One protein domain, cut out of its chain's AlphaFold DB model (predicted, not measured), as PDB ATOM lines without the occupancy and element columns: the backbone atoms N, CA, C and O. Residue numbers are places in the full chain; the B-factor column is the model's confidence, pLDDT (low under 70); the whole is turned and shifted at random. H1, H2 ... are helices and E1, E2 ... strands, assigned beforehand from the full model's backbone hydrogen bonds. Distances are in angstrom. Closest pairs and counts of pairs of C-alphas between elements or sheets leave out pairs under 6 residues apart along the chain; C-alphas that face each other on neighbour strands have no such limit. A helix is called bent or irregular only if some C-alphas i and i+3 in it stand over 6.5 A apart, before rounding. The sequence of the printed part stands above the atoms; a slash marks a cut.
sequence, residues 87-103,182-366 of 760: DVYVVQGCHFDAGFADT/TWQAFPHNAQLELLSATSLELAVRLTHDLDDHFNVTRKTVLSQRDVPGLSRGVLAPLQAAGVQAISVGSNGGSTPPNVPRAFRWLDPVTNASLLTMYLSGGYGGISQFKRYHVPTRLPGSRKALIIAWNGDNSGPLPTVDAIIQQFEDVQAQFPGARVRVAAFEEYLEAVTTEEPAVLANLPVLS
ATOM      1  N   ASP A  87      72.653 149.560  -8.048       94.25
ATOM      2  CA  ASP A  87      72.476 150.506  -9.147       94.25
ATOM      3  C   ASP A  87      73.813 150.942  -9.745       94.25
ATOM      4  O   ASP A  87      74.741 151.336  -9.035       94.25
ATOM      5  N   VAL A  88      73.888 150.918 -11.076       94.25
ATOM      6  CA  VAL A  88      75.051 151.369 -11.845       94.25
ATOM      7  C   VAL A  88      74.624 152.491 -12.782       94.25
ATOM      8  O   VAL A  88      73.773 152.297 -13.652       94.25
ATOM      9  N   TYR A  89      75.233 153.659 -12.609       95.94
ATOM     10  CA  TYR A  89      74.989 154.867 -13.387       95.94
ATOM     11  C   TYR A  89      76.089 154.996 -14.439       95.94
ATOM     12  O   TYR A  89      77.255 155.167 -14.094       95.94
ATOM     13  N   VAL A  90      75.731 154.889 -15.718       95.12
ATOM     14  CA  VAL A  90      76.680 154.941 -16.838       95.12
ATOM     15  C   VAL A  90      76.631 156.321 -17.484       95.12
ATOM     16  O   VAL A  90      75.635 156.668 -18.121       95.12
ATOM     17  N   VAL A  91      77.710 157.089 -17.345       95.44
ATOM     18  CA  VAL A  91      77.896 158.380 -18.019       95.44
ATOM     19  C   VAL A  91      78.688 158.158 -19.305       95.44
ATOM     20  O   VAL A  91      79.792 157.615 -19.269       95.44
ATOM     21  N   GLN A  92      78.124 158.566 -20.442       94.19
ATOM     22  CA  GLN A  92      78.694 158.342 -21.775       94.19
ATOM     23  C   GLN A  92      79.218 159.639 -22.380       94.19
ATOM     24  O   GLN A  92      78.627 160.694 -22.184       94.19
ATOM     25  N   GLY A  93      80.294 159.583 -23.158       94.25
ATOM     26  CA  GLY A  93      80.917 160.786 -23.718       94.25
ATOM     27  C   GLY A  93      82.252 160.499 -24.395       94.25
ATOM     28  O   GLY A  93      82.614 159.347 -24.638       94.25
ATOM     29  N   CYS A  94      83.007 161.552 -24.678       92.81
ATOM     30  CA  CYS A  94      84.379 161.462 -25.167       92.81
ATOM     31  C   CYS A  94      85.251 162.555 -24.534       92.81
ATOM     32  O   CYS A  94      84.742 163.521 -23.948       92.81
ATOM     33  N   HIS A  95      86.569 162.387 -24.631       93.31
ATOM     34  CA  HIS A  95      87.521 163.421 -24.241       93.31
ATOM     35  C   HIS A  95      87.627 164.456 -25.366       93.31
ATOM     36  O   HIS A  95      87.656 164.109 -26.546       93.31
ATOM     37  N   PHE A  96      87.577 165.739 -25.013       94.88
ATOM     38  CA  PHE A  96      87.676 166.832 -25.975       94.88
ATOM     39  C   PHE A  96      88.984 167.573 -25.760       94.88
ATOM     40  O   PHE A  96      89.098 168.339 -24.804       94.88
ATOM     41  N   ASP A  97      89.886 167.384 -26.713       95.00
ATOM     42  CA  ASP A  97      91.070 168.207 -26.902       95.00
ATOM     43  C   ASP A  97      90.786 169.272 -27.949       95.00
ATOM     44  O   ASP A  97      90.401 168.970 -29.088       95.00
ATOM     45  N   ALA A  98      90.983 170.536 -27.593       94.25
ATOM     46  CA  ALA A  98      90.722 171.645 -28.497       94.25
ATOM     47  C   ALA A  98      91.940 171.949 -29.389       94.25
ATOM     48  O   ALA A  98      92.426 173.083 -29.438       94.25
ATOM     49  N   GLY A  99      92.411 170.942 -30.133       91.06
ATOM     50  CA  GLY A  99      93.449 171.108 -31.157       91.06
ATOM     51  C   GLY A  99      94.620 170.116 -31.140       91.06
ATOM     52  O   GLY A  99      95.687 170.511 -31.599       91.06
ATOM     53  N   PHE A 100      94.432 168.898 -30.609       94.31
ATOM     54  CA  PHE A 100      95.464 167.860 -30.436       94.31
ATOM     55  C   PHE A 100      95.531 166.890 -31.625       94.31
ATOM     56  O   PHE A 100      96.498 166.903 -32.386       94.31
ATOM     57  N   ALA A 101      94.471 166.101 -31.841       92.75
ATOM     58  CA  ALA A 101      94.400 165.128 -32.938       92.75
ATOM     59  C   ALA A 101      94.303 165.784 -34.333       92.75
ATOM     60  O   ALA A 101      94.637 165.179 -35.350       92.75
ATOM     61  N   ASP A 102      93.808 167.019 -34.390       94.56
ATOM     62  CA  ASP A 102      93.833 167.905 -35.554       94.56
ATOM     63  C   ASP A 102      93.699 169.353 -35.059       94.56
ATOM     64  O   ASP A 102      93.507 169.601 -33.871       94.56
ATOM     65  N   THR A 103      93.771 170.337 -35.951       94.69
ATOM     66  CA  THR A 103      93.602 171.746 -35.593       94.69
ATOM     67  C   THR A 103      92.230 172.008 -34.966       94.69
ATOM     68  O   THR A 103      91.228 171.399 -35.344       94.69
ATOM     69  N   THR A 182      73.866 165.946 -23.305       98.19
ATOM     70  CA  THR A 182      74.022 166.671 -22.042       98.19
ATOM     71  C   THR A 182      75.454 167.197 -21.913       98.19
ATOM     72  O   THR A 182      76.240 167.065 -22.846       98.19
ATOM     73  N   TRP A 183      75.814 167.801 -20.787       98.19
ATOM     74  CA  TRP A 183      77.162 168.308 -20.498       98.19
ATOM     75  C   TRP A 183      77.396 168.347 -18.982       98.19
ATOM     76  O   TRP A 183      76.505 167.987 -18.214       98.19
ATOM     77  N   GLN A 184      78.594 168.760 -18.559       97.12
ATOM     78  CA  GLN A 184      78.988 168.915 -17.151       97.12
ATOM     79  C   GLN A 184      79.167 170.395 -16.756       97.12
ATOM     80  O   GLN A 184      79.127 171.270 -17.618       97.12
ATOM     81  N   ALA A 185      79.389 170.678 -15.466       98.25
ATOM     82  CA  ALA A 185      79.372 172.039 -14.915       98.25
ATOM     83  C   ALA A 185      80.453 172.963 -15.488       98.25
ATOM     84  O   ALA A 185      80.189 174.138 -15.742       98.25
ATOM     85  N   PHE A 186      81.661 172.440 -15.709       98.19
ATOM     86  CA  PHE A 186      82.758 173.231 -16.260       98.19
ATOM     87  C   PHE A 186      82.839 173.095 -17.795       98.19
ATOM     88  O   PHE A 186      82.696 171.971 -18.299       98.19
ATOM     89  N   PRO A 187      83.081 174.190 -18.550       97.75
ATOM     90  CA  PRO A 187      82.841 174.184 -19.993       97.75
ATOM     91  C   PRO A 187      83.699 173.277 -20.867       97.75
ATOM     92  O   PRO A 187      83.253 172.944 -21.961       97.75
ATOM     93  N   HIS A 188      84.888 172.880 -20.418       96.25
ATOM     94  CA  HIS A 188      85.794 171.932 -21.080       96.25
ATOM     95  C   HIS A 188      86.853 171.425 -20.085       96.25
ATOM     96  O   HIS A 188      86.872 171.847 -18.933       96.25
ATOM     97  N   ASN A 189      87.773 170.559 -20.516       93.81
ATOM     98  CA  ASN A 189      88.915 170.148 -19.691       93.81
ATOM     99  C   ASN A 189      89.981 171.242 -19.672       93.81
ATOM    100  O   ASN A 189      90.526 171.602 -20.717       93.81
ATOM    101  N   ALA A 190      90.271 171.788 -18.498       94.19
ATOM    102  CA  ALA A 190      91.167 172.927 -18.355       94.19
ATOM    103  C   ALA A 190      92.238 172.679 -17.297       94.19
ATOM    104  O   ALA A 190      92.059 171.870 -16.391       94.19
ATOM    105  N   GLN A 191      93.332 173.426 -17.392       93.88
ATOM    106  CA  GLN A 191      94.236 173.637 -16.270       93.88
ATOM    107  C   GLN A 191      93.672 174.777 -15.428       93.88
ATOM    108  O   GLN A 191      93.961 175.953 -15.654       93.88
ATOM    109  N   LEU A 192      92.804 174.423 -14.478       94.75
ATOM    110  CA  LEU A 192      92.018 175.394 -13.708       94.75
ATOM    111  C   LEU A 192      92.879 176.399 -12.935       94.75
ATOM    112  O   LEU A 192      92.424 177.507 -12.678       94.75
ATOM    113  N   GLU A 193      94.123 176.044 -12.607       92.31
ATOM    114  CA  GLU A 193      95.058 176.939 -11.918       92.31
ATOM    115  C   GLU A 193      95.470 178.166 -12.743       92.31
ATOM    116  O   GLU A 193      95.986 179.131 -12.184       92.31
ATOM    117  N   LEU A 194      95.251 178.148 -14.062       93.81
ATOM    118  CA  LEU A 194      95.518 179.297 -14.928       93.81
ATOM    119  C   LEU A 194      94.476 180.413 -14.774       93.81
ATOM    120  O   LEU A 194      94.769 181.555 -15.131       93.81
ATOM    121  N   LEU A 195      93.293 180.091 -14.245       95.56
ATOM    122  CA  LEU A 195      92.153 180.996 -14.120       95.56
ATOM    123  C   LEU A 195      92.061 181.591 -12.713       95.56
ATOM    124  O   LEU A 195      92.351 180.930 -11.714       95.56
ATOM    125  N   SER A 196      91.599 182.835 -12.627       95.62
ATOM    126  CA  SER A 196      91.245 183.459 -11.358       95.62
ATOM    127  C   SER A 196      89.966 182.873 -10.749       95.62
ATOM    128  O   SER A 196      89.177 182.198 -11.417       95.62
ATOM    129  N   ALA A 197      89.716 183.185  -9.473       96.19
ATOM    130  CA  ALA A 197      88.468 182.825  -8.802       96.19
ATOM    131  C   ALA A 197      87.232 183.361  -9.551       96.19
ATOM    132  O   ALA A 197      86.277 182.618  -9.771       96.19
ATOM    133  N   THR A 198      87.277 184.615 -10.022       96.88
ATOM    134  CA  THR A 198      86.196 185.207 -10.827       96.88
ATOM    135  C   THR A 198      85.995 184.454 -12.139       96.88
ATOM    136  O   THR A 198      84.862 184.132 -12.491       96.88
ATOM    137  N   SER A 199      87.070 184.119 -12.850       97.88
ATOM    138  CA  SER A 199      86.959 183.374 -14.107       97.88
ATOM    139  C   SER A 199      86.447 181.945 -13.912       97.88
ATOM    140  O   SER A 199      85.664 181.464 -14.730       97.88
ATOM    141  N   LEU A 200      86.793 181.272 -12.813       98.38
ATOM    142  CA  LEU A 200      86.223 179.964 -12.472       98.38
ATOM    143  C   LEU A 200      84.712 180.044 -12.211       98.38
ATOM    144  O   LEU A 200      83.960 179.206 -12.713       98.38
ATOM    145  N   GLU A 201      84.255 181.068 -11.485       98.19
ATOM    146  CA  GLU A 201      82.825 181.293 -11.244       98.19
ATOM    147  C   GLU A 201      82.063 181.583 -12.543       98.19
ATOM    148  O   GLU A 201      81.001 181.009 -12.797       98.19
ATOM    149  N   LEU A 202      82.620 182.438 -13.404       98.31
ATOM    150  CA  LEU A 202      82.012 182.783 -14.689       98.31
ATOM    151  C   LEU A 202      81.993 181.612 -15.674       98.31
ATOM    152  O   LEU A 202      81.054 181.502 -16.461       98.31
ATOM    153  N   ALA A 203      82.975 180.711 -15.620       98.50
ATOM    154  CA  ALA A 203      82.984 179.497 -16.432       98.50
ATOM    155  C   ALA A 203      81.794 178.590 -16.104       98.50
ATOM    156  O   ALA A 203      81.112 178.115 -17.010       98.50
ATOM    157  N   VAL A 204      81.487 178.402 -14.819       98.62
ATOM    158  CA  VAL A 204      80.297 177.648 -14.397       98.62
ATOM    159  C   VAL A 204      79.020 178.424 -14.724       98.62
ATOM    160  O   VAL A 204      78.059 177.839 -15.221       98.62
ATOM    161  N   ARG A 205      79.017 179.751 -14.542       98.19
ATOM    162  CA  ARG A 205      77.879 180.602 -14.921       98.19
ATOM    163  C   ARG A 205      77.543 180.510 -16.409       98.19
ATOM    164  O   ARG A 205      76.370 180.450 -16.746       98.19
ATOM    165  N   LEU A 206      78.545 180.454 -17.286       98.19
ATOM    166  CA  LEU A 206      78.355 180.253 -18.726       98.19
ATOM    167  C   LEU A 206      77.592 178.951 -19.014       98.19
ATOM    168  O   LEU A 206      76.706 178.930 -19.867       98.19
ATOM    169  N   THR A 207      77.905 177.879 -18.280       98.69
ATOM    170  CA  THR A 207      77.157 176.618 -18.341       98.69
ATOM    171  C   THR A 207      75.745 176.767 -17.780       98.69
ATOM    172  O   THR A 207      74.811 176.269 -18.393       98.69
ATOM    173  N   HIS A 208      75.548 177.463 -16.658       98.75
ATOM    174  CA  HIS A 208      74.207 177.651 -16.081       98.75
ATOM    175  C   HIS A 208      73.295 178.507 -16.957       98.75
ATOM    176  O   HIS A 208      72.117 178.194 -17.076       98.75
ATOM    177  N   ASP A 209      73.827 179.534 -17.617       98.12
ATOM    178  CA  ASP A 209      73.073 180.319 -18.596       98.12
ATOM    179  C   ASP A 209      72.639 179.432 -19.784       98.12
ATOM    180  O   ASP A 209      71.536 179.583 -20.312       98.12
ATOM    181  N   LEU A 210      73.479 178.465 -20.177       97.94
ATOM    182  CA  LEU A 210      73.143 177.451 -21.179       97.94
ATOM    183  C   LEU A 210      72.082 176.464 -20.662       97.94
ATOM    184  O   LEU A 210      71.139 176.140 -21.383       97.94
ATOM    185  N   ASP A 211      72.208 176.007 -19.416       98.56
ATOM    186  CA  ASP A 211      71.228 175.132 -18.765       98.56
ATOM    187  C   ASP A 211      69.842 175.788 -18.732       98.56
ATOM    188  O   ASP A 211      68.846 175.171 -19.121       98.56
ATOM    189  N   ASP A 212      69.793 177.062 -18.335       98.12
ATOM    190  CA  ASP A 212      68.578 177.870 -18.282       98.12
ATOM    191  C   ASP A 212      67.996 178.091 -19.693       98.12
ATOM    192  O   ASP A 212      66.781 177.996 -19.877       98.12
ATOM    193  N   HIS A 213      68.844 178.315 -20.708       96.94
ATOM    194  CA  HIS A 213      68.420 178.462 -22.107       96.94
ATOM    195  C   HIS A 213      67.685 177.219 -22.633       96.94
ATOM    196  O   HIS A 213      66.627 177.339 -23.251       96.94
ATOM    197  N   PHE A 214      68.210 176.020 -22.358       97.75
ATOM    198  CA  PHE A 214      67.574 174.761 -22.764       97.75
ATOM    199  C   PHE A 214      66.518 174.252 -21.772       97.75
ATOM    200  O   PHE A 214      65.862 173.244 -22.051       97.75
ATOM    201  N   ASN A 215      66.332 174.934 -20.637       97.31
ATOM    202  CA  ASN A 215      65.469 174.517 -19.531       97.31
ATOM    203  C   ASN A 215      65.786 173.084 -19.049       97.31
ATOM    204  O   ASN A 215      64.896 172.241 -18.901       97.31
ATOM    205  N   VAL A 216      67.075 172.802 -18.838       96.75
ATOM    206  CA  VAL A 216      67.577 171.528 -18.302       96.75
ATOM    207  C   VAL A 216      68.085 171.697 -16.871       96.75
ATOM    208  O   VAL A 216      68.343 172.806 -16.409       96.75
ATOM    209  N   THR A 217      68.243 170.588 -16.143       96.00
ATOM    210  CA  THR A 217      68.822 170.610 -14.791       96.00
ATOM    211  C   THR A 217      70.204 171.249 -14.818       96.00
ATOM    212  O   THR A 217      71.075 170.774 -15.558       96.00
ATOM    213  N   ARG A 218      70.399 172.278 -13.981       97.62
ATOM    214  CA  ARG A 218      71.685 172.960 -13.832       97.62
ATOM    215  C   ARG A 218      72.787 171.988 -13.454       97.62
ATOM    216  O   ARG A 218      72.609 171.164 -12.556       97.62
ATOM    217  N   LYS A 219      73.927 172.104 -14.127       98.44
ATOM    218  CA  LYS A 219      75.066 171.223 -13.884       98.44
ATOM    219  C   LYS A 219      75.816 171.629 -12.630       98.44
ATOM    220  O   LYS A 219      76.157 172.796 -12.439       98.44
ATOM    221  N   THR A 220      76.094 170.649 -11.781       98.44
ATOM    222  CA  THR A 220      76.757 170.854 -10.482       98.44
ATOM    223  C   THR A 220      77.948 169.927 -10.281       98.44
ATOM    224  O   THR A 220      78.616 170.004  -9.249       98.44
ATOM    225  N   VAL A 221      78.261 169.080 -11.265       98.50
ATOM    226  CA  VAL A 221      79.451 168.230 -11.241       98.50
ATOM    227  C   VAL A 221      80.466 168.729 -12.259       98.50
ATOM    228  O   VAL A 221      80.202 168.746 -13.462       98.50
ATOM    229  N   LEU A 222      81.647 169.123 -11.787       97.81
ATOM    230  CA  LEU A 222      82.798 169.355 -12.653       97.81
ATOM    231  C   LEU A 222      83.391 167.997 -13.034       97.81
ATOM    232  O   LEU A 222      83.666 167.187 -12.157       97.81
ATOM    233  N   SER A 223      83.606 167.749 -14.325       95.25
ATOM    234  CA  SER A 223      84.267 166.530 -14.806       95.25
ATOM    235  C   SER A 223      85.558 166.891 -15.531       95.25
ATOM    236  O   SER A 223      85.523 167.362 -16.668       95.25
ATOM    237  N   GLN A 224      86.683 166.692 -14.846       93.31
ATOM    238  CA  GLN A 224      88.028 166.875 -15.372       93.31
ATOM    239  C   GLN A 224      88.534 165.549 -15.939       93.31
ATOM    240  O   GLN A 224      88.375 164.488 -15.329       93.31
ATOM    241  N   ARG A 225      89.159 165.605 -17.109       90.31
ATOM    242  CA  ARG A 225      89.799 164.462 -17.753       90.31
ATOM    243  C   ARG A 225      91.206 164.844 -18.168       90.31
ATOM    244  O   ARG A 225      91.457 166.015 -18.458       90.31
ATOM    245  N   ASP A 226      92.062 163.833 -18.216       89.94
ATOM    246  CA  ASP A 226      93.432 163.879 -18.718       89.94
ATOM    247  C   ASP A 226      94.400 164.623 -17.788       89.94
ATOM    248  O   ASP A 226      95.317 164.013 -17.240       89.94
ATOM    249  N   VAL A 227      94.097 165.886 -17.467       92.06
ATOM    250  CA  VAL A 227      94.829 166.672 -16.464       92.06
ATOM    251  C   VAL A 227      94.795 165.943 -15.111       92.06
ATOM    252  O   VAL A 227      93.711 165.729 -14.552       92.06
ATOM    253  N   PRO A 228      95.958 165.534 -14.581       89.25
ATOM    254  CA  PRO A 228      96.044 164.582 -13.491       89.25
ATOM    255  C   PRO A 228      95.897 165.213 -12.120       89.25
ATOM    256  O   PRO A 228      95.827 164.441 -11.186       89.25
ATOM    257  N   GLY A 229      95.878 166.535 -11.953       91.00
ATOM    258  CA  GLY A 229      95.718 167.178 -10.646       91.00
ATOM    259  C   GLY A 229      94.930 168.480 -10.733       91.00
ATOM    260  O   GLY A 229      94.610 168.954 -11.819       91.00
ATOM    261  N   LEU A 230      94.580 169.046  -9.575       93.69
ATOM    262  CA  LEU A 230      93.923 170.351  -9.453       93.69
ATOM    263  C   LEU A 230      94.441 171.069  -8.201       93.69
ATOM    264  O   LEU A 230      94.740 170.403  -7.211       93.69
ATOM    265  N   SER A 231      94.447 172.407  -8.224       94.06
ATOM    266  CA  SER A 231      94.717 173.236  -7.040       94.06
ATOM    267  C   SER A 231      93.580 173.150  -6.026       94.06
ATOM    268  O   SER A 231      92.417 173.295  -6.404       94.06
ATOM    269  N   ARG A 232      93.884 173.060  -4.727       95.44
ATOM    270  CA  ARG A 232      92.876 173.177  -3.653       95.44
ATOM    271  C   ARG A 232      92.150 174.525  -3.679       95.44
ATOM    272  O   ARG A 232      90.985 174.604  -3.297       95.44
ATOM    273  N   GLY A 233      92.805 175.580  -4.167       95.00
ATOM    274  CA  GLY A 233      92.221 176.923  -4.252       95.00
ATOM    275  C   GLY A 233      91.006 177.034  -5.179       95.00
ATOM    276  O   GLY A 233      90.228 177.973  -5.052       95.00
ATOM    277  N   VAL A 234      90.772 176.063  -6.071       96.88
ATOM    278  CA  VAL A 234      89.594 176.078  -6.960       96.88
ATOM    279  C   VAL A 234      88.291 175.741  -6.230       96.88
ATOM    280  O   VAL A 234      87.213 176.036  -6.740       96.88
ATOM    281  N   LEU A 235      88.358 175.130  -5.041       97.88
ATOM    282  CA  LEU A 235      87.175 174.632  -4.331       97.88
ATOM    283  C   LEU A 235      86.180 175.747  -3.996       97.88
ATOM    284  O   LEU A 235      84.985 175.595  -4.239       97.88
ATOM    285  N   ALA A 236      86.671 176.867  -3.463       97.69
ATOM    286  CA  ALA A 236      85.833 177.993  -3.064       97.69
ATOM    287  C   ALA A 236      85.077 178.643  -4.235       97.69
ATOM    288  O   ALA A 236      83.847 178.693  -4.156       97.69
ATOM    289  N   PRO A 237      85.735 179.087  -5.327       98.00
ATOM    290  CA  PRO A 237      85.020 179.684  -6.455       98.00
ATOM    291  C   PRO A 237      84.069 178.693  -7.139       98.00
ATOM    292  O   PRO A 237      82.944 179.052  -7.480       98.00
ATOM    293  N   LEU A 238      84.450 177.417  -7.282       98.44
ATOM    294  CA  LEU A 238      83.554 176.412  -7.862       98.44
ATOM    295  C   LEU A 238      82.304 176.199  -6.996       98.44
ATOM    296  O   LEU A 238      81.188 176.176  -7.518       98.44
ATOM    297  N   GLN A 239      82.468 176.083  -5.675       98.31
ATOM    298  CA  GLN A 239      81.338 175.936  -4.759       98.31
ATOM    299  C   GLN A 239      80.441 177.179  -4.756       98.31
ATOM    300  O   GLN A 239      79.216 177.047  -4.757       98.31
ATOM    301  N   ALA A 240      81.028 178.380  -4.781       97.94
ATOM    302  CA  ALA A 240      80.288 179.638  -4.869       97.94
ATOM    303  C   ALA A 240      79.434 179.711  -6.145       97.94
ATOM    304  O   ALA A 240      78.306 180.205  -6.107       97.94
ATOM    305  N   ALA A 241      79.925 179.134  -7.244       98.00
ATOM    306  CA  ALA A 241      79.190 179.012  -8.496       98.00
ATOM    307  C   ALA A 241      78.191 177.839  -8.540       98.00
ATOM    308  O   ALA A 241      77.547 177.625  -9.561       98.00
ATOM    309  N   GLY A 242      78.025 177.084  -7.451       98.12
ATOM    310  CA  GLY A 242      77.035 176.009  -7.337       98.12
ATOM    311  C   GLY A 242      77.537 174.610  -7.704       98.12
ATOM    312  O   GLY A 242      76.729 173.682  -7.766       98.12
ATOM    313  N   VAL A 243      78.843 174.423  -7.917       98.62
ATOM    314  CA  VAL A 243      79.439 173.082  -8.035       98.62
ATOM    315  C   VAL A 243      79.363 172.380  -6.679       98.62
ATOM    316  O   VAL A 243      79.618 172.973  -5.636       98.62
ATOM    317  N   GLN A 244      79.004 171.100  -6.697       98.25
ATOM    318  CA  GLN A 244      78.840 170.257  -5.509       98.25
ATOM    319  C   GLN A 244      79.789 169.057  -5.512       98.25
ATOM    320  O   GLN A 244      80.148 168.548  -4.448       98.25
ATOM    321  N   ALA A 245      80.215 168.615  -6.699       98.25
ATOM    322  CA  ALA A 245      81.159 167.521  -6.830       98.25
ATOM    323  C   ALA A 245      82.168 167.730  -7.963       98.25
ATOM    324  O   ALA A 245      81.901 168.417  -8.950       98.25
ATOM    325  N   ILE A 246      83.322 167.087  -7.820       97.81
ATOM    326  CA  ILE A 246      84.379 166.994  -8.822       97.81
ATOM    327  C   ILE A 246      84.564 165.514  -9.165       97.81
ATOM    328  O   ILE A 246      84.728 164.680  -8.280       97.81
ATOM    329  N   SER A 247      84.560 165.192 -10.451       95.38
ATOM    330  CA  SER A 247      85.005 163.914 -10.995       95.38
ATOM    331  C   SER A 247      86.304 164.147 -11.751       95.38
ATOM    332  O   SER A 247      86.340 165.000 -12.634       95.38
ATOM    333  N   VAL A 248      87.349 163.386 -11.446       93.56
ATOM    334  CA  VAL A 248      88.626 163.437 -12.164       93.56
ATOM    335  C   VAL A 248      88.933 162.078 -12.759       93.56
ATOM    336  O   VAL A 248      88.901 161.071 -12.058       93.56
ATOM    337  N   GLY A 249      89.243 162.060 -14.047       90.19
ATOM    338  CA  GLY A 249      89.814 160.918 -14.738       90.19
ATOM    339  C   GLY A 249      91.231 161.246 -15.198       90.19
ATOM    340  O   GLY A 249      91.392 161.945 -16.193       90.19
ATOM    341  N   SER A 250      92.243 160.768 -14.477       86.12
ATOM    342  CA  SER A 250      93.651 161.090 -14.747       86.12
ATOM    343  C   SER A 250      94.169 160.356 -15.988       86.12
ATOM    344  O   SER A 250      93.786 159.205 -16.219       86.12
ATOM    345  N   ASN A 251      95.030 161.009 -16.780       86.56
ATOM    346  CA  ASN A 251      95.710 160.401 -17.924       86.56
ATOM    347  C   ASN A 251      96.372 159.060 -17.546       86.56
ATOM    348  O   ASN A 251      96.986 158.920 -16.488       86.56
ATOM    349  N   GLY A 252      96.256 158.060 -18.422       77.62
ATOM    350  CA  GLY A 252      96.753 156.708 -18.149       77.62
ATOM    351  C   GLY A 252      98.273 156.626 -17.966       77.62
ATOM    352  O   GLY A 252      98.732 155.815 -17.165       77.62
ATOM    353  N   GLY A 253      99.028 157.484 -18.655       76.81
ATOM    354  CA  GLY A 253     100.489 157.531 -18.628       76.81
ATOM    355  C   GLY A 253     101.089 158.458 -17.569       76.81
ATOM    356  O   GLY A 253     102.296 158.420 -17.341       76.81
ATOM    357  N   SER A 254     100.265 159.271 -16.901       82.38
ATOM    358  CA  SER A 254     100.714 160.240 -15.896       82.38
ATOM    359  C   SER A 254     100.461 159.732 -14.486       82.38
ATOM    360  O   SER A 254      99.358 159.295 -14.174       82.38
ATOM    361  N   THR A 255     101.459 159.829 -13.615       81.62
ATOM    362  CA  THR A 255     101.342 159.590 -12.171       81.62
ATOM    363  C   THR A 255     100.241 160.492 -11.562       81.62
ATOM    364  O   THR A 255     100.404 161.715 -11.584       81.62
ATOM    365  N   PRO A 256      99.108 159.936 -11.061       83.56
ATOM    366  CA  PRO A 256      98.041 160.746 -10.452       83.56
ATOM    367  C   PRO A 256      98.428 161.324  -9.062       83.56
ATOM    368  O   PRO A 256      99.518 161.113  -8.561       83.56
ATOM    369  N   PRO A 257      97.525 161.990  -8.340       89.19
ATOM    370  CA  PRO A 257      97.663 162.201  -6.900       89.19
ATOM    371  C   PRO A 257      97.367 160.922  -6.097       89.19
ATOM    372  O   PRO A 257      96.449 160.158  -6.424       89.19
ATOM    373  N   ASN A 258      98.100 160.683  -5.004       87.00
ATOM    374  CA  ASN A 258      97.838 159.578  -4.077       87.00
ATOM    375  C   ASN A 258      96.669 159.892  -3.138       87.00
ATOM    376  O   ASN A 258      96.844 160.287  -1.984       87.00
ATOM    377  N   VAL A 259      95.453 159.709  -3.649       87.12
ATOM    378  CA  VAL A 259      94.199 159.960  -2.931       87.12
ATOM    379  C   VAL A 259      93.246 158.757  -2.999       87.12
ATOM    380  O   VAL A 259      93.355 157.928  -3.907       87.12
ATOM    381  N   PRO A 260      92.282 158.637  -2.063       84.69
ATOM    382  CA  PRO A 260      91.181 157.688  -2.191       84.69
ATOM    383  C   PRO A 260      90.344 157.968  -3.447       84.69
ATOM    384  O   PRO A 260      90.271 159.098  -3.925       84.69
ATOM    385  N   ARG A 261      89.619 156.956  -3.936       83.44
ATOM    386  CA  ARG A 261      88.720 157.111  -5.096       83.44
ATOM    387  C   ARG A 261      87.541 158.046  -4.854       83.44
ATOM    388  O   ARG A 261      86.994 158.584  -5.809       83.44
ATOM    389  N   ALA A 262      87.122 158.208  -3.603       89.25
ATOM    390  CA  ALA A 262      86.091 159.157  -3.220       89.25
ATOM    391  C   ALA A 262      86.387 159.723  -1.829       89.25
ATOM    392  O   ALA A 262      86.704 158.975  -0.903       89.25
ATOM    393  N   PHE A 263      86.290 161.039  -1.687       93.25
ATOM    394  CA  PHE A 263      86.556 161.756  -0.442       93.25
ATOM    395  C   PHE A 263      85.872 163.124  -0.458       93.25
ATOM    396  O   PHE A 263      85.446 163.624  -1.500       93.25
ATOM    397  N   ARG A 264      85.774 163.753   0.708       96.12
ATOM    398  CA  ARG A 264      85.393 165.156   0.840       96.12
ATOM    399  C   ARG A 264      86.659 166.004   0.805       96.12
ATOM    400  O   ARG A 264      87.480 165.917   1.719       96.12
ATOM    401  N   TRP A 265      86.831 166.802  -0.242       97.25
ATOM    402  CA  TRP A 265      87.980 167.695  -0.364       97.25
ATOM    403  C   TRP A 265      87.642 169.034   0.275       97.25
ATOM    404  O   TRP A 265      86.704 169.694  -0.159       97.25
ATOM    405  N   LEU A 266      88.366 169.390   1.331       97.06
ATOM    406  CA  LEU A 266      88.153 170.573   2.154       97.06
ATOM    407  C   LEU A 266      89.300 171.563   1.943       97.06
ATOM    408  O   LEU A 266      90.454 171.233   2.196       97.06
ATOM    409  N   ASP A 267      88.982 172.800   1.587       96.62
ATOM    410  CA  ASP A 267      89.903 173.912   1.771       96.62
ATOM    411  C   ASP A 267      89.759 174.457   3.206       96.62
ATOM    412  O   ASP A 267      88.736 175.064   3.527       96.62
ATOM    413  N   PRO A 268      90.750 174.266   4.096       94.25
ATOM    414  CA  PRO A 268      90.680 174.748   5.471       94.25
ATOM    415  C   PRO A 268      90.754 176.279   5.581       94.25
ATOM    416  O   PRO A 268      90.416 176.815   6.633       94.25
ATOM    417  N   VAL A 269      91.192 176.989   4.532       92.50
ATOM    418  CA  VAL A 269      91.276 178.460   4.538       92.50
ATOM    419  C   VAL A 269      89.893 179.080   4.345       92.50
ATOM    420  O   VAL A 269      89.517 180.003   5.064       92.50
ATOM    421  N   THR A 270      89.118 178.556   3.394       95.25
ATOM    422  CA  THR A 270      87.795 179.085   3.023       95.25
ATOM    423  C   THR A 270      86.629 178.287   3.614       95.25
ATOM    424  O   THR A 270      85.488 178.743   3.564       95.25
ATOM    425  N   ASN A 271      86.897 177.106   4.181       96.19
ATOM    426  CA  ASN A 271      85.920 176.074   4.549       96.19
ATOM    427  C   ASN A 271      85.082 175.533   3.374       96.19
ATOM    428  O   ASN A 271      84.107 174.810   3.605       96.19
ATOM    429  N   ALA A 272      85.449 175.841   2.126       97.50
ATOM    430  CA  ALA A 272      84.830 175.233   0.956       97.50
ATOM    431  C   ALA A 272      85.120 173.728   0.929       97.50
ATOM    432  O   ALA A 272      86.210 173.278   1.281       97.50
ATOM    433  N   SER A 273      84.129 172.935   0.547       97.31
ATOM    434  CA  SER A 273      84.170 171.489   0.654       97.31
ATOM    435  C   SER A 273      83.341 170.838  -0.446       97.31
ATOM    436  O   SER A 273      82.115 170.918  -0.414       97.31
ATOM    437  N   LEU A 274      83.987 170.096  -1.346       97.88
ATOM    438  CA  LEU A 274      83.320 169.398  -2.449       97.88
ATOM    439  C   LEU A 274      83.481 167.880  -2.334       97.88
ATOM    440  O   LEU A 274      84.528 167.376  -1.914       97.88
ATOM    441  N   LEU A 275      82.449 167.134  -2.740       97.50
ATOM    442  CA  LEU A 275      82.597 165.698  -2.974       97.50
ATOM    443  C   LEU A 275      83.563 165.506  -4.145       97.50
ATOM    444  O   LEU A 275      83.324 166.019  -5.229       97.50
ATOM    445  N   THR A 276      84.640 164.758  -3.953       96.50
ATOM    446  CA  THR A 276      85.622 164.504  -5.009       96.50
ATOM    447  C   THR A 276      85.704 163.016  -5.291       96.50
ATOM    448  O   THR A 276      85.845 162.206  -4.377       96.50
ATOM    449  N   MET A 277      85.597 162.672  -6.568       93.69
ATOM    450  CA  MET A 277      85.719 161.334  -7.121       93.69
ATOM    451  C   MET A 277      86.932 161.298  -8.042       93.69
ATOM    452  O   MET A 277      87.017 162.090  -8.977       93.69
ATOM    453  N   TYR A 278      87.857 160.383  -7.784       89.69
ATOM    454  CA  TYR A 278      89.146 160.319  -8.458       89.69
ATOM    455  C   TYR A 278      89.372 158.945  -9.077       89.69
ATOM    456  O   TYR A 278      89.499 157.938  -8.377       89.69
ATOM    457  N   LEU A 279      89.442 158.907 -10.402       85.31
ATOM    458  CA  LEU A 279      89.706 157.709 -11.179       85.31
ATOM    459  C   LEU A 279      91.119 157.791 -11.767       85.31
ATOM    460  O   LEU A 279      91.415 158.628 -12.619       85.31
ATOM    461  N   SER A 280      91.997 156.919 -11.274       75.06
ATOM    462  CA  SER A 280      93.335 156.687 -11.835       75.06
ATOM    463  C   SER A 280      93.287 155.565 -12.879       75.06
ATOM    464  O   SER A 280      92.379 154.729 -12.848       75.06
ATOM    465  N   GLY A 281      94.257 155.531 -13.796       68.88
ATOM    466  CA  GLY A 281      94.330 154.509 -14.854       68.88
ATOM    467  C   GLY A 281      93.897 154.964 -16.243       68.88
ATOM    468  O   GLY A 281      93.987 154.169 -17.175       68.88
ATOM    469  N   GLY A 282      93.417 156.198 -16.384       77.50
ATOM    470  CA  GLY A 282      92.756 156.710 -17.581       77.50
ATOM    471  C   GLY A 282      91.426 157.375 -17.232       77.50
ATOM    472  O   GLY A 282      90.835 157.134 -16.176       77.50
ATOM    473  N   TYR A 283      90.902 158.193 -18.143       78.69
ATOM    474  CA  TYR A 283      89.733 159.026 -17.865       78.69
ATOM    475  C   TYR A 283      88.394 158.269 -17.734       78.69
ATOM    476  O   TYR A 283      87.413 158.850 -17.278       78.69
ATOM    477  N   GLY A 284      88.361 156.977 -18.084       74.06
ATOM    478  CA  GLY A 284      87.297 156.012 -17.755       74.06
ATOM    479  C   GLY A 284      87.821 154.787 -16.985       74.06
ATOM    480  O   GLY A 284      87.165 153.745 -16.936       74.06
ATOM    481  N   GLY A 285      89.028 154.891 -16.418       70.88
ATOM    482  CA  GLY A 285      89.812 153.783 -15.873       70.88
ATOM    483  C   GLY A 285      90.767 153.175 -16.904       70.88
ATOM    484  O   GLY A 285      91.071 153.801 -17.916       70.88
ATOM    485  N   ILE A 286      91.234 151.947 -16.642       64.88
ATOM    486  CA  ILE A 286      92.228 151.237 -17.468       64.88
ATOM    487  C   ILE A 286      91.614 150.852 -18.825       64.88
ATOM    488  O   ILE A 286      91.065 149.762 -18.992       64.88
ATOM    489  N   SER A 287      91.738 151.744 -19.806       53.47
ATOM    490  CA  SER A 287      91.150 151.629 -21.151       53.47
ATOM    491  C   SER A 287      91.717 150.481 -21.998       53.47
ATOM    492  O   SER A 287      91.115 150.087 -22.997       53.47
ATOM    493  N   GLN A 288      92.853 149.900 -21.597       55.50
ATOM    494  CA  GLN A 288      93.505 148.802 -22.318       55.50
ATOM    495  C   GLN A 288      92.727 147.475 -22.246       55.50
ATOM    496  O   GLN A 288      92.851 146.634 -23.141       55.50
ATOM    497  N   PHE A 289      91.893 147.276 -21.219       64.00
ATOM    498  CA  PHE A 289      91.042 146.092 -21.114       64.00
ATOM    499  C   PHE A 289      89.712 146.335 -21.823       64.00
ATOM    500  O   PHE A 289      88.753 146.849 -21.249       64.00
ATOM    501  N   LYS A 290      89.646 145.938 -23.099       65.75
ATOM    502  CA  LYS A 290      88.406 146.011 -23.883       65.75
ATOM    503  C   LYS A 290      87.257 145.339 -23.129       65.75
ATOM    504  O   LYS A 290      87.423 144.228 -22.631       65.75
ATOM    505  N   ARG A 291      86.089 145.990 -23.126       74.69
ATOM    506  CA  ARG A 291      84.845 145.525 -22.477       74.69
ATOM    507  C   ARG A 291      84.883 145.469 -20.946       74.69
ATOM    508  O   ARG A 291      83.949 144.960 -20.336       74.69
ATOM    509  N   TYR A 292      85.941 145.982 -20.322       79.12
ATOM    510  CA  TYR A 292      86.023 146.134 -18.876       79.12
ATOM    511  C   TYR A 292      85.843 147.603 -18.498       79.12
ATOM    512  O   TYR A 292      86.390 148.489 -19.153       79.12
ATOM    513  N   HIS A 293      85.077 147.867 -17.442       82.00
ATOM    514  CA  HIS A 293      84.792 149.218 -16.977       82.00
ATOM    515  C   HIS A 293      85.184 149.343 -15.509       82.00
ATOM    516  O   HIS A 293      84.834 148.503 -14.683       82.00
ATOM    517  N   VAL A 294      85.915 150.401 -15.162       80.88
ATOM    518  CA  VAL A 294      86.318 150.628 -13.773       80.88
ATOM    519  C   VAL A 294      85.233 151.454 -13.077       80.88
ATOM    520  O   VAL A 294      85.015 152.599 -13.472       80.88
ATOM    521  N   PRO A 295      84.551 150.924 -12.046       84.69
ATOM    522  CA  PRO A 295      83.571 151.702 -11.306       84.69
ATOM    523  C   PRO A 295      84.255 152.659 -10.330       84.69
ATOM    524  O   PRO A 295      85.212 152.307  -9.628       84.69
ATOM    525  N   THR A 296      83.676 153.845 -10.218       86.62
ATOM    526  CA  THR A 296      83.847 154.746  -9.084       86.62
ATOM    527  C   THR A 296      82.720 154.480  -8.095       86.62
ATOM    528  O   THR A 296      81.545 154.478  -8.461       86.62
ATOM    529  N   ARG A 297      83.068 154.252  -6.830       84.38
ATOM    530  CA  ARG A 297      82.113 153.953  -5.762       84.38
ATOM    531  C   ARG A 297      82.488 154.742  -4.517       84.38
ATOM    532  O   ARG A 297      83.660 154.795  -4.149       84.38
ATOM    533  N   LEU A 298      81.495 155.323  -3.853       87.44
ATOM    534  CA  LEU A 298      81.691 155.888  -2.521       87.44
ATOM    535  C   LEU A 298      81.780 154.742  -1.494       87.44
ATOM    536  O   LEU A 298      80.942 153.837  -1.549       87.44
ATOM    537  N   PRO A 299      82.750 154.749  -0.562       79.19
ATOM    538  CA  PRO A 299      82.824 153.759   0.515       79.19
ATOM    539  C   PRO A 299      81.478 153.566   1.234       79.19
ATOM    540  O   PRO A 299      80.891 154.529   1.719       79.19
ATOM    541  N   GLY A 300      80.965 152.331   1.276       80.25
ATOM    542  CA  GLY A 300      79.666 151.997   1.881       80.25
ATOM    543  C   GLY A 300      78.418 152.249   1.014       80.25
ATOM    544  O   GLY A 300      77.318 151.900   1.437       80.25
ATOM    545  N   SER A 301      78.552 152.809  -0.192       87.75
ATOM    546  CA  SER A 301      77.421 153.019  -1.112       87.75
ATOM    547  C   SER A 301      76.983 151.731  -1.802       87.75
ATOM    548  O   SER A 301      77.821 150.890  -2.136       87.75
ATOM    549  N   ARG A 302      75.689 151.590  -2.100       90.00
ATOM    550  CA  ARG A 302      75.168 150.516  -2.968       90.00
ATOM    551  C   ARG A 302      75.054 150.951  -4.430       90.00
ATOM    552  O   ARG A 302      74.490 150.232  -5.250       90.00
ATOM    553  N   LYS A 303      75.608 152.117  -4.763       92.88
ATOM    554  CA  LYS A 303      75.576 152.728  -6.090       92.88
ATOM    555  C   LYS A 303      76.989 152.836  -6.649       92.88
ATOM    556  O   LYS A 303      77.941 153.116  -5.921       92.88
ATOM    557  N   ALA A 304      77.121 152.622  -7.951       92.00
ATOM    558  CA  ALA A 304      78.379 152.780  -8.670       92.00
ATOM    559  C   ALA A 304      78.212 153.724  -9.864       92.00
ATOM    560  O   ALA A 304      77.186 153.718 -10.543       92.00
ATOM    561  N   LEU A 305      79.253 154.506 -10.130       94.12
ATOM    562  CA  LEU A 305      79.383 155.366 -11.296       94.12
ATOM    563  C   LEU A 305      80.365 154.727 -12.279       94.12
ATOM    564  O   LEU A 305      81.503 154.427 -11.921       94.12
ATOM    565  N   ILE A 306      79.934 154.538 -13.520       92.44
ATOM    566  CA  ILE A 306      80.770 154.090 -14.633       92.44
ATOM    567  C   ILE A 306      80.947 155.256 -15.591       92.44
ATOM    568  O   ILE A 306      79.978 155.841 -16.073       92.44
ATOM    569  N   ILE A 307      82.205 155.555 -15.890       91.94
ATOM    570  CA  ILE A 307      82.588 156.584 -16.844       91.94
ATOM    571  C   ILE A 307      82.975 155.907 -18.159       91.94
ATOM    572  O   ILE A 307      84.046 155.318 -18.286       91.94
ATOM    573  N   ALA A 308      82.071 155.950 -19.134       90.38
ATOM    574  CA  ALA A 308      82.182 155.255 -20.410       90.38
ATOM    575  C   ALA A 308      82.615 156.220 -21.527       90.38
ATOM    576  O   ALA A 308      81.840 156.563 -22.423       90.38
ATOM    577  N   TRP A 309      83.865 156.685 -21.454       88.56
ATOM    578  CA  TRP A 309      84.455 157.554 -22.474       88.56
ATOM    579  C   TRP A 309      84.963 156.766 -23.683       88.56
ATOM    580  O   TRP A 309      85.687 155.785 -23.535       88.56
ATOM    581  N   ASN A 310      84.635 157.238 -24.886       86.44
ATOM    582  CA  ASN A 310      85.030 156.596 -26.145       86.44
ATOM    583  C   ASN A 310      86.479 156.888 -26.580       86.44
ATOM    584  O   ASN A 310      86.936 156.288 -27.549       86.44
ATOM    585  N   GLY A 311      87.183 157.789 -25.885       84.81
ATOM    586  CA  GLY A 311      88.541 158.237 -26.213       84.81
ATOM    587  C   GLY A 311      88.614 159.700 -26.666       84.81
ATOM    588  O   GLY A 311      87.611 160.426 -26.616       84.81
ATOM    589  N   ASP A 312      89.795 160.112 -27.121       89.06
ATOM    590  CA  ASP A 312      90.101 161.477 -27.566       89.06
ATOM    591  C   ASP A 312      89.366 161.800 -28.865       89.06
ATOM    592  O   ASP A 312      89.381 161.027 -29.829       89.06
ATOM    593  N   ASN A 313      88.646 162.923 -28.872       93.50
ATOM    594  CA  ASN A 313      87.883 163.468 -29.996       93.50
ATOM    595  C   ASN A 313      87.043 162.434 -30.787       93.50
ATOM    596  O   ASN A 313      86.803 162.616 -31.981       93.50
ATOM    597  N   SER A 314      86.589 161.359 -30.138       92.62
ATOM    598  CA  SER A 314      86.021 160.187 -30.826       92.62
ATOM    599  C   SER A 314      84.511 160.283 -31.092       92.62
ATOM    600  O   SER A 314      83.978 159.538 -31.908       92.62
ATOM    601  N   GLY A 315      83.821 161.208 -30.420       94.25
ATOM    602  CA  GLY A 315      82.368 161.379 -30.528       94.25
ATOM    603  C   GLY A 315      81.557 160.212 -29.931       94.25
ATOM    604  O   GLY A 315      82.095 159.405 -29.164       94.25
ATOM    605  N   PRO A 316      80.242 160.136 -30.222       95.12
ATOM    606  CA  PRO A 316      79.394 159.001 -29.854       95.12
ATOM    607  C   PRO A 316      79.872 157.685 -30.477       95.12
ATOM    608  O   PRO A 316      80.524 157.681 -31.519       95.12
ATOM    609  N   LEU A 317      79.498 156.550 -29.873       93.06
ATOM    610  CA  LEU A 317      79.713 155.246 -30.510       93.06
ATOM    611  C   LEU A 317      78.986 155.212 -31.865       93.06
ATOM    612  O   LEU A 317      77.896 155.767 -31.973       93.06
ATOM    613  N   PRO A 318      79.538 154.550 -32.895       93.31
ATOM    614  CA  PRO A 318      79.082 154.741 -34.272       93.31
ATOM    615  C   PRO A 318      77.708 154.130 -34.580       93.31
ATOM    616  O   PRO A 318      77.112 154.471 -35.598       93.31
ATOM    617  N   THR A 319      77.206 153.205 -33.751       94.44
ATOM    618  CA  THR A 319      75.940 152.496 -33.990       94.44
ATOM    619  C   THR A 319      75.172 152.233 -32.694       94.44
ATOM    620  O   THR A 319      75.751 152.118 -31.614       94.44
ATOM    621  N   VAL A 320      73.853 152.057 -32.815       92.38
ATOM    622  CA  VAL A 320      72.976 151.623 -31.713       92.38
ATOM    623  C   VAL A 320      73.433 150.283 -31.132       92.38
ATOM    624  O   VAL A 320      73.451 150.124 -29.916       92.38
ATOM    625  N   ASP A 321      73.847 149.335 -31.976       91.19
ATOM    626  CA  ASP A 321      74.303 148.015 -31.522       91.19
ATOM    627  C   ASP A 321      75.589 148.113 -30.687       91.19
ATOM    628  O   ASP A 321      75.748 147.379 -29.716       91.19
ATOM    629  N   ALA A 322      76.484 149.058 -30.999       91.69
ATOM    630  CA  ALA A 322      77.665 149.318 -30.178       91.69
ATOM    631  C   ALA A 322      77.295 149.901 -28.803       91.69
ATOM    632  O   ALA A 322      77.901 149.530 -27.800       91.69
ATOM    633  N   ILE A 323      76.282 150.774 -28.743       91.81
ATOM    634  CA  ILE A 323      75.753 151.297 -27.474       91.81
ATOM    635  C   ILE A 323      75.123 150.162 -26.660       91.81
ATOM    636  O   ILE A 323      75.438 150.013 -25.484       91.81
ATOM    637  N   ILE A 324      74.284 149.330 -27.284       90.69
ATOM    638  CA  ILE A 324      73.698 148.134 -26.659       90.69
ATOM    639  C   ILE A 324      74.799 147.244 -26.077       90.69
ATOM    640  O   ILE A 324      74.746 146.923 -24.892       90.69
ATOM    641  N   GLN A 325      75.828 146.926 -26.868       90.00
ATOM    642  CA  GLN A 325      76.937 146.082 -26.427       90.00
ATOM    643  C   GLN A 325      77.679 146.680 -25.226       90.00
ATOM    644  O   GLN A 325      78.016 145.947 -24.304       90.00
ATOM    645  N   GLN A 326      77.904 147.999 -25.192       90.19
ATOM    646  CA  GLN A 326      78.522 148.661 -24.037       90.19
ATOM    647  C   GLN A 326      77.685 148.465 -22.762       90.19
ATOM    648  O   GLN A 326      78.231 148.159 -21.704       90.19
ATOM    649  N   PHE A 327      76.358 148.592 -22.848       90.38
ATOM    650  CA  PHE A 327      75.474 148.346 -21.704       90.38
ATOM    651  C   PHE A 327      75.428 146.869 -21.301       90.38
ATOM    652  O   PHE A 327      75.400 146.575 -20.108       90.38
ATOM    653  N   GLU A 328      75.464 145.941 -22.258       90.31
ATOM    654  CA  GLU A 328      75.576 144.505 -21.982       90.31
ATOM    655  C   GLU A 328      76.900 144.160 -21.285       90.31
ATOM    656  O   GLU A 328      76.901 143.391 -20.324       90.31
ATOM    657  N   ASP A 329      78.011 144.771 -21.706       89.06
ATOM    658  CA  ASP A 329      79.333 144.585 -21.099       89.06
ATOM    659  C   ASP A 329      79.364 145.106 -19.647       89.06
ATOM    660  O   ASP A 329      79.939 144.463 -18.765       89.06
ATOM    661  N   VAL A 330      78.706 146.240 -19.363       88.69
ATOM    662  CA  VAL A 330      78.526 146.742 -17.987       88.69
ATOM    663  C   VAL A 330      77.591 145.828 -17.188       88.69
ATOM    664  O   VAL A 330      77.903 145.474 -16.052       88.69
ATOM    665  N   GLN A 331      76.471 145.389 -17.766       89.62
ATOM    666  CA  GLN A 331      75.525 144.488 -17.102       89.62
ATOM    667  C   GLN A 331      76.168 143.146 -16.740       89.62
ATOM    668  O   GLN A 331      75.889 142.608 -15.669       89.62
ATOM    669  N   ALA A 332      77.065 142.633 -17.583       88.12
ATOM    670  CA  ALA A 332      77.832 141.422 -17.309       88.12
ATOM    671  C   ALA A 332      78.796 141.585 -16.120       88.12
ATOM    672  O   ALA A 332      79.037 140.618 -15.398       88.12
ATOM    673  N   GLN A 333      79.319 142.795 -15.883       84.94
ATOM    674  CA  GLN A 333      80.170 143.099 -14.724       84.94
ATOM    675  C   GLN A 333      79.374 143.242 -13.418       84.94
ATOM    676  O   GLN A 333      79.927 143.007 -12.343       84.94
ATOM    677  N   PHE A 334      78.082 143.583 -13.504       86.44
ATOM    678  CA  PHE A 334      77.189 143.776 -12.357       86.44
ATOM    679  C   PHE A 334      75.857 143.023 -12.546       86.44
ATOM    680  O   PHE A 334      74.805 143.650 -12.673       86.44
ATOM    681  N   PRO A 335      75.855 141.674 -12.548       84.31
ATOM    682  CA  PRO A 335      74.687 140.874 -12.937       84.31
ATOM    683  C   PRO A 335      73.457 141.044 -12.028       84.31
ATOM    684  O   PRO A 335      72.342 140.768 -12.461       84.31
ATOM    685  N   GLY A 336      73.645 141.488 -10.779       85.25
ATOM    686  CA  GLY A 336      72.563 141.768  -9.828       85.25
ATOM    687  C   GLY A 336      72.099 143.228  -9.788       85.25
ATOM    688  O   GLY A 336      71.098 143.519  -9.136       85.25
ATOM    689  N   ALA A 337      72.803 144.139 -10.467       90.50
ATOM    690  CA  ALA A 337      72.530 145.569 -10.406       90.50
ATOM    691  C   ALA A 337      71.630 146.033 -11.556       90.50
ATOM    692  O   ALA A 337      71.651 145.483 -12.662       90.50
ATOM    693  N   ARG A 338      70.893 147.118 -11.318       92.38
ATOM    694  CA  ARG A 338      70.191 147.871 -12.357       92.38
ATOM    695  C   ARG A 338      71.172 148.817 -13.042       92.38
ATOM    696  O   ARG A 338      71.558 149.838 -12.471       92.38
ATOM    697  N   VAL A 339      71.547 148.496 -14.274       91.94
ATOM    698  CA  VAL A 339      72.371 149.379 -15.107       91.94
ATOM    699  C   VAL A 339      71.477 150.395 -15.813       91.94
ATOM    700  O   VAL A 339      70.520 150.027 -16.494       91.94
ATOM    701  N   ARG A 340      71.783 151.685 -15.656       90.69
ATOM    702  CA  ARG A 340      71.044 152.787 -16.278       90.69
ATOM    703  C   ARG A 340      71.991 153.809 -16.891       90.69
ATOM    704  O   ARG A 340      73.071 154.067 -16.365       90.69
ATOM    705  N   VAL A 341      71.564 154.410 -17.996       93.25
ATOM    706  CA  VAL A 341      72.216 155.603 -18.540       93.25
ATOM    707  C   VAL A 341      72.015 156.777 -17.577       93.25
ATOM    708  O   VAL A 341      70.956 156.883 -16.952       93.25
ATOM    709  N   ALA A 342      73.018 157.640 -17.426       95.00
ATOM    710  CA  ALA A 342      72.952 158.759 -16.496       95.00
ATOM    711  C   ALA A 342      73.789 159.970 -16.938       95.00
ATOM    712  O   ALA A 342      74.758 159.845 -17.682       95.00
ATOM    713  N   ALA A 343      73.417 161.146 -16.439       96.12
ATOM    714  CA  ALA A 343      74.297 162.297 -16.277       96.12
ATOM    715  C   ALA A 343      74.959 162.248 -14.891       96.12
ATOM    716  O   ALA A 343      74.514 161.523 -13.996       96.12
ATOM    717  N   PHE A 344      75.995 163.060 -14.687       97.06
ATOM    718  CA  PHE A 344      76.651 163.160 -13.384       97.06
ATOM    719  C   PHE A 344      75.692 163.622 -12.277       97.06
ATOM    720  O   PHE A 344      75.759 163.109 -11.161       97.06
ATOM    721  N   GLU A 345      74.779 164.543 -12.591       96.62
ATOM    722  CA  GLU A 345      73.798 165.080 -11.644       96.62
ATOM    723  C   GLU A 345      72.863 163.990 -11.105       96.62
ATOM    724  O   GLU A 345      72.549 164.001  -9.923       96.62
ATOM    725  N   GLU A 346      72.474 163.012 -11.930       96.56
ATOM    726  CA  GLU A 346      71.581 161.919 -11.513       96.56
ATOM    727  C   GLU A 346      72.274 160.950 -10.548       96.56
ATOM    728  O   GLU A 346      71.649 160.457  -9.610       96.56
ATOM    729  N   TYR A 347      73.571 160.685 -10.745       96.38
ATOM    730  CA  TYR A 347      74.353 159.913  -9.777       96.38
ATOM    731  C   TYR A 347      74.545 160.695  -8.474       96.38
ATOM    732  O   TYR A 347      74.345 160.141  -7.393       96.38
ATOM    733  N   LEU A 348      74.894 161.985  -8.571       96.56
ATOM    734  CA  LEU A 348      75.084 162.845  -7.405       96.56
ATOM    735  C   LEU A 348      73.799 162.953  -6.574       96.56
ATOM    736  O   LEU A 348      73.842 162.794  -5.355       96.56
ATOM    737  N   GLU A 349      72.654 163.182  -7.215       95.69
ATOM    738  CA  GLU A 349      71.347 163.222  -6.558       95.69
ATOM    739  C   GLU A 349      71.048 161.894  -5.855       95.69
ATOM    740  O   GLU A 349      70.688 161.887  -4.678       95.69
ATOM    741  N   ALA A 350      71.281 160.762  -6.520       94.88
ATOM    742  CA  ALA A 350      71.011 159.445  -5.952       94.88
ATOM    743  C   ALA A 350      71.830 159.144  -4.685       94.88
ATOM    744  O   ALA A 350      71.313 158.551  -3.739       94.88
ATOM    745  N   VAL A 351      73.102 159.551  -4.629       94.25
ATOM    746  CA  VAL A 351      73.946 159.312  -3.442       94.25
ATOM    747  C   VAL A 351      73.705 160.342  -2.336       94.25
ATOM    748  O   VAL A 351      73.780 160.005  -1.157       94.25
ATOM    749  N   THR A 352      73.369 161.585  -2.692       92.88
ATOM    750  CA  THR A 352      73.113 162.660  -1.716       92.88
ATOM    751  C   THR A 352      71.748 162.551  -1.048       92.88
ATOM    752  O   THR A 352      71.629 162.868   0.136       92.88
ATOM    753  N   THR A 353      70.732 162.079  -1.768       92.12
ATOM    754  CA  THR A 353      69.358 161.999  -1.256       92.12
ATOM    755  C   THR A 353      69.046 160.650  -0.616       92.12
ATOM    756  O   THR A 353      68.448 160.608   0.460       92.12
ATOM    757  N   GLU A 354      69.468 159.544  -1.234       92.94
ATOM    758  CA  GLU A 354      69.108 158.198  -0.775       92.94
ATOM    759  C   GLU A 354      70.121 157.617   0.221       92.94
ATOM    760  O   GLU A 354      69.765 156.768   1.037       92.94
ATOM    761  N   GLU A 355      71.382 158.062   0.174       90.62
ATOM    762  CA  GLU A 355      72.480 157.527   0.994       90.62
ATOM    763  C   GLU A 355      73.253 158.615   1.776       90.62
ATOM    764  O   GLU A 355      74.483 158.588   1.828       90.62
ATOM    765  N   PRO A 356      72.593 159.561   2.473       88.56
ATOM    766  CA  PRO A 356      73.281 160.687   3.120       88.56
ATOM    767  C   PRO A 356      74.304 160.258   4.189       88.56
ATOM    768  O   PRO A 356      75.295 160.950   4.423       88.56
ATOM    769  N   ALA A 357      74.102 159.096   4.822       87.94
ATOM    770  CA  ALA A 357      75.048 158.532   5.785       87.94
ATOM    771  C   ALA A 357      76.387 158.119   5.144       87.94
ATOM    772  O   ALA A 357      77.415 158.163   5.815       87.94
ATOM    773  N   VAL A 358      76.393 157.757   3.855       87.25
ATOM    774  CA  VAL A 358      77.621 157.442   3.107       87.25
ATOM    775  C   VAL A 358      78.500 158.685   3.004       87.25
ATOM    776  O   VAL A 358      79.690 158.624   3.296       87.25
ATOM    777  N   LEU A 359      77.905 159.832   2.670       87.94
ATOM    778  CA  LEU A 359      78.632 161.096   2.528       87.94
ATOM    779  C   LEU A 359      79.254 161.572   3.844       87.94
ATOM    780  O   LEU A 359      80.361 162.108   3.839       87.94
ATOM    781  N   ALA A 360      78.568 161.351   4.969       85.56
ATOM    782  CA  ALA A 360      79.059 161.724   6.296       85.56
ATOM    783  C   ALA A 360      80.306 160.930   6.730       85.56
ATOM    784  O   ALA A 360      81.085 161.426   7.541       85.56
ATOM    785  N   ASN A 361      80.499 159.728   6.181       85.38
ATOM    786  CA  ASN A 361      81.594 158.824   6.532       85.38
ATOM    787  C   ASN A 361      82.767 158.871   5.542       85.38
ATOM    788  O   ASN A 361      83.726 158.114   5.700       85.38
ATOM    789  N   LEU A 362      82.710 159.731   4.519       89.25
ATOM    790  CA  LEU A 362      83.808 159.855   3.565       89.25
ATOM    791  C   LEU A 362      85.084 160.377   4.241       89.25
ATOM    792  O   LEU A 362      85.006 161.285   5.078       89.25
ATOM    793  N   PRO A 363      86.269 159.893   3.820       89.81
ATOM    794  CA  PRO A 363      87.534 160.502   4.203       89.81
ATOM    795  C   PRO A 363      87.528 161.996   3.877       89.81
ATOM    796  O   PRO A 363      87.016 162.409   2.836       89.81
ATOM    797  N   VAL A 364      88.112 162.808   4.754       93.44
ATOM    798  CA  VAL A 364      88.284 164.243   4.521       93.44
ATOM    799  C   VAL A 364      89.741 164.487   4.178       93.44
ATOM    800  O   VAL A 364      90.617 164.185   4.986       93.44
ATOM    801  N   LEU A 365      89.998 165.046   3.001       94.25
ATOM    802  CA  LEU A 365      91.329 165.496   2.615       94.25
ATOM    803  C   LEU A 365      91.357 167.013   2.597       94.25
ATOM    804  O   LEU A 365      90.452 167.640   2.057       94.25
ATOM    805  N   SER A 366      92.408 167.594   3.164       95.25
ATOM    806  CA  SER A 366      92.655 169.037   3.113       95.25
ATOM    807  C   SER A 366      93.957 169.402   2.416       95.25
ATOM    808  O   SER A 366      94.324 170.571   2.386       95.25
TER     809      SER A 366
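What this domain is: This is residues 87 to 103 and 182 to 366 of the 760 residues of the protein "Predicted protein" of Monosiga brevicollis (UniProt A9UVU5). Two small, separate sheets meet at one corner, where the ends of E1 and E2 come close, and one helix, H4, packs on both of them. H2 covers the opposite face of the four-stranded sheet, with H1 beside H2 and meeting it through residues 197 to 204, while H3 covers the opposite face of the three-stranded sheet. The printed part has 202 residues, with five named helices and seven named strands in the order E1 H1 E2 H2 E3 E4 E5 E6 H3 E7 H4 H5. One sheet runs E2 E3 E5 E4 and is mixed, the other runs E6 E1 E7 and is parallel; the class is mixed, helices and strands. The whole is compact and rounded, with a radius of gyration of the C-alphas of 16.5 A and spans of 47 by 46 by 39 A.

Where its parts are: E1, residues 87 to 95, begins at C-alpha 87, (72.476, 150.506, -9.147), and is 24.9 A long. After the cut, H1, residues 197 to 214, is the longest helix at 26.4 A and begins at C-alpha 197, (88.468, 182.825, -8.802). E2 is residues 221 to 226, 16.4 A, and H2 is residues 232 to 240, 14.2 A. H2 is only just irregular: C-alphas 233 and 236 are 6.6 A apart. Then come E3, residues 245 to 250, 16.1 A; E4, residues 262 to 266, 12.8 A; and E5, residues 273 to 279, 19.0 A. E6, residues 303 to 312, measures 27.4 A, and H3, residues 320 to 333, 20.3 A. E7 is residues 338 to 341, 10.1 A; H4 is residues 344 to 354, 15.5 A; H5 is residues 356 to 360, 6.7 A, ending at C-alpha 360, (79.059, 161.724, 6.296).

How they stand to each other: The sheet E2 E3 E5 E4 is strongly twisted. E2 and E3 are parallel, with N 224 and O 247 at 2.8 A, and with H2 they form a strand-helix-strand unit, two parallel neighbour strands with a helix between them in the chain, its crossover right-handed. E3 and E5 are parallel, with N 248 and O 277 at 2.8 A. E4 and E5 form a hairpin, with N 276 and O 263 at 2.8 A. H2 is on this sheet at a height of 8.0 A; its closest C-alphas to E5 are those of Leu 235 and Ser 273, 6.6 A. H1, with residues 197 to 204 alone, touches H2 at a steep tilt of 41 degrees, the same way; the closest C-alphas are those of Ala 197 and Pro 237, 5.2 A. H4 is on the opposite face from H2, at 9.9 A, its closest C-alphas to E2 being those of Val 221 and Phe 344, 6.2 A. H5 only grazes this sheet with residues 359 to 360; it touches H4 only at the corner and only just, with 3 pairs of C-alphas within 8 A, the closest being Thr 352 and Leu 359 at 7.1 A. In the sheet E6 E1 E7, N 306 and O 89 of E6 and E1 are 2.8 A apart, and N 90 and O 340 of E1 and E7 2.9 A. E6, H3 and E7 make a split strand-helix-strand unit, with E1 between the two strands, its crossover right-handed. This sheet has three layers, helices on both its faces: H3 on one at a height of 9.8 A, and H4 on the other at 10.0 A. H3 is slantwise to the strands, at 47 degrees to E1 on the local plane, and comes closest to E7 at the C-alphas of Gln 331 and Val 339, 6.2 A. H4 runs along the strands, at 16 degrees to E1 on the local plane; its closest C-alphas to E1 are those of Tyr 89 and Tyr 347, 6.2 A. The C-alphas of His 95 in E1 and Arg 225 in E2 are 7.0 A apart, the closest of those strands. Every O i to N i+4 pair is within hydrogen-bond range in H1, H3, H4 and H5, and 3 of 5 are in H2.

The domain as a whole: The C-alphas farthest apart are those of Val 269 and Asp 321, 50.2 A. Residues 104 to 181 are not printed, and C-alphas 103 and 182 are 24.3 A apart across the cut. Of the links printed whole, E3 to E4 and E5 to E6 are long, the latter with 23 residues. Outside the named strands, residues 364 to 365 pair in parallel with residues 264 to 265 of E4, and residues 295 to 296 pair antiparallel with residues 305 to 306 of E6. Mean pLDDT of the printed part is 91.4; residue 281 and residues 286 to 290 are under 70.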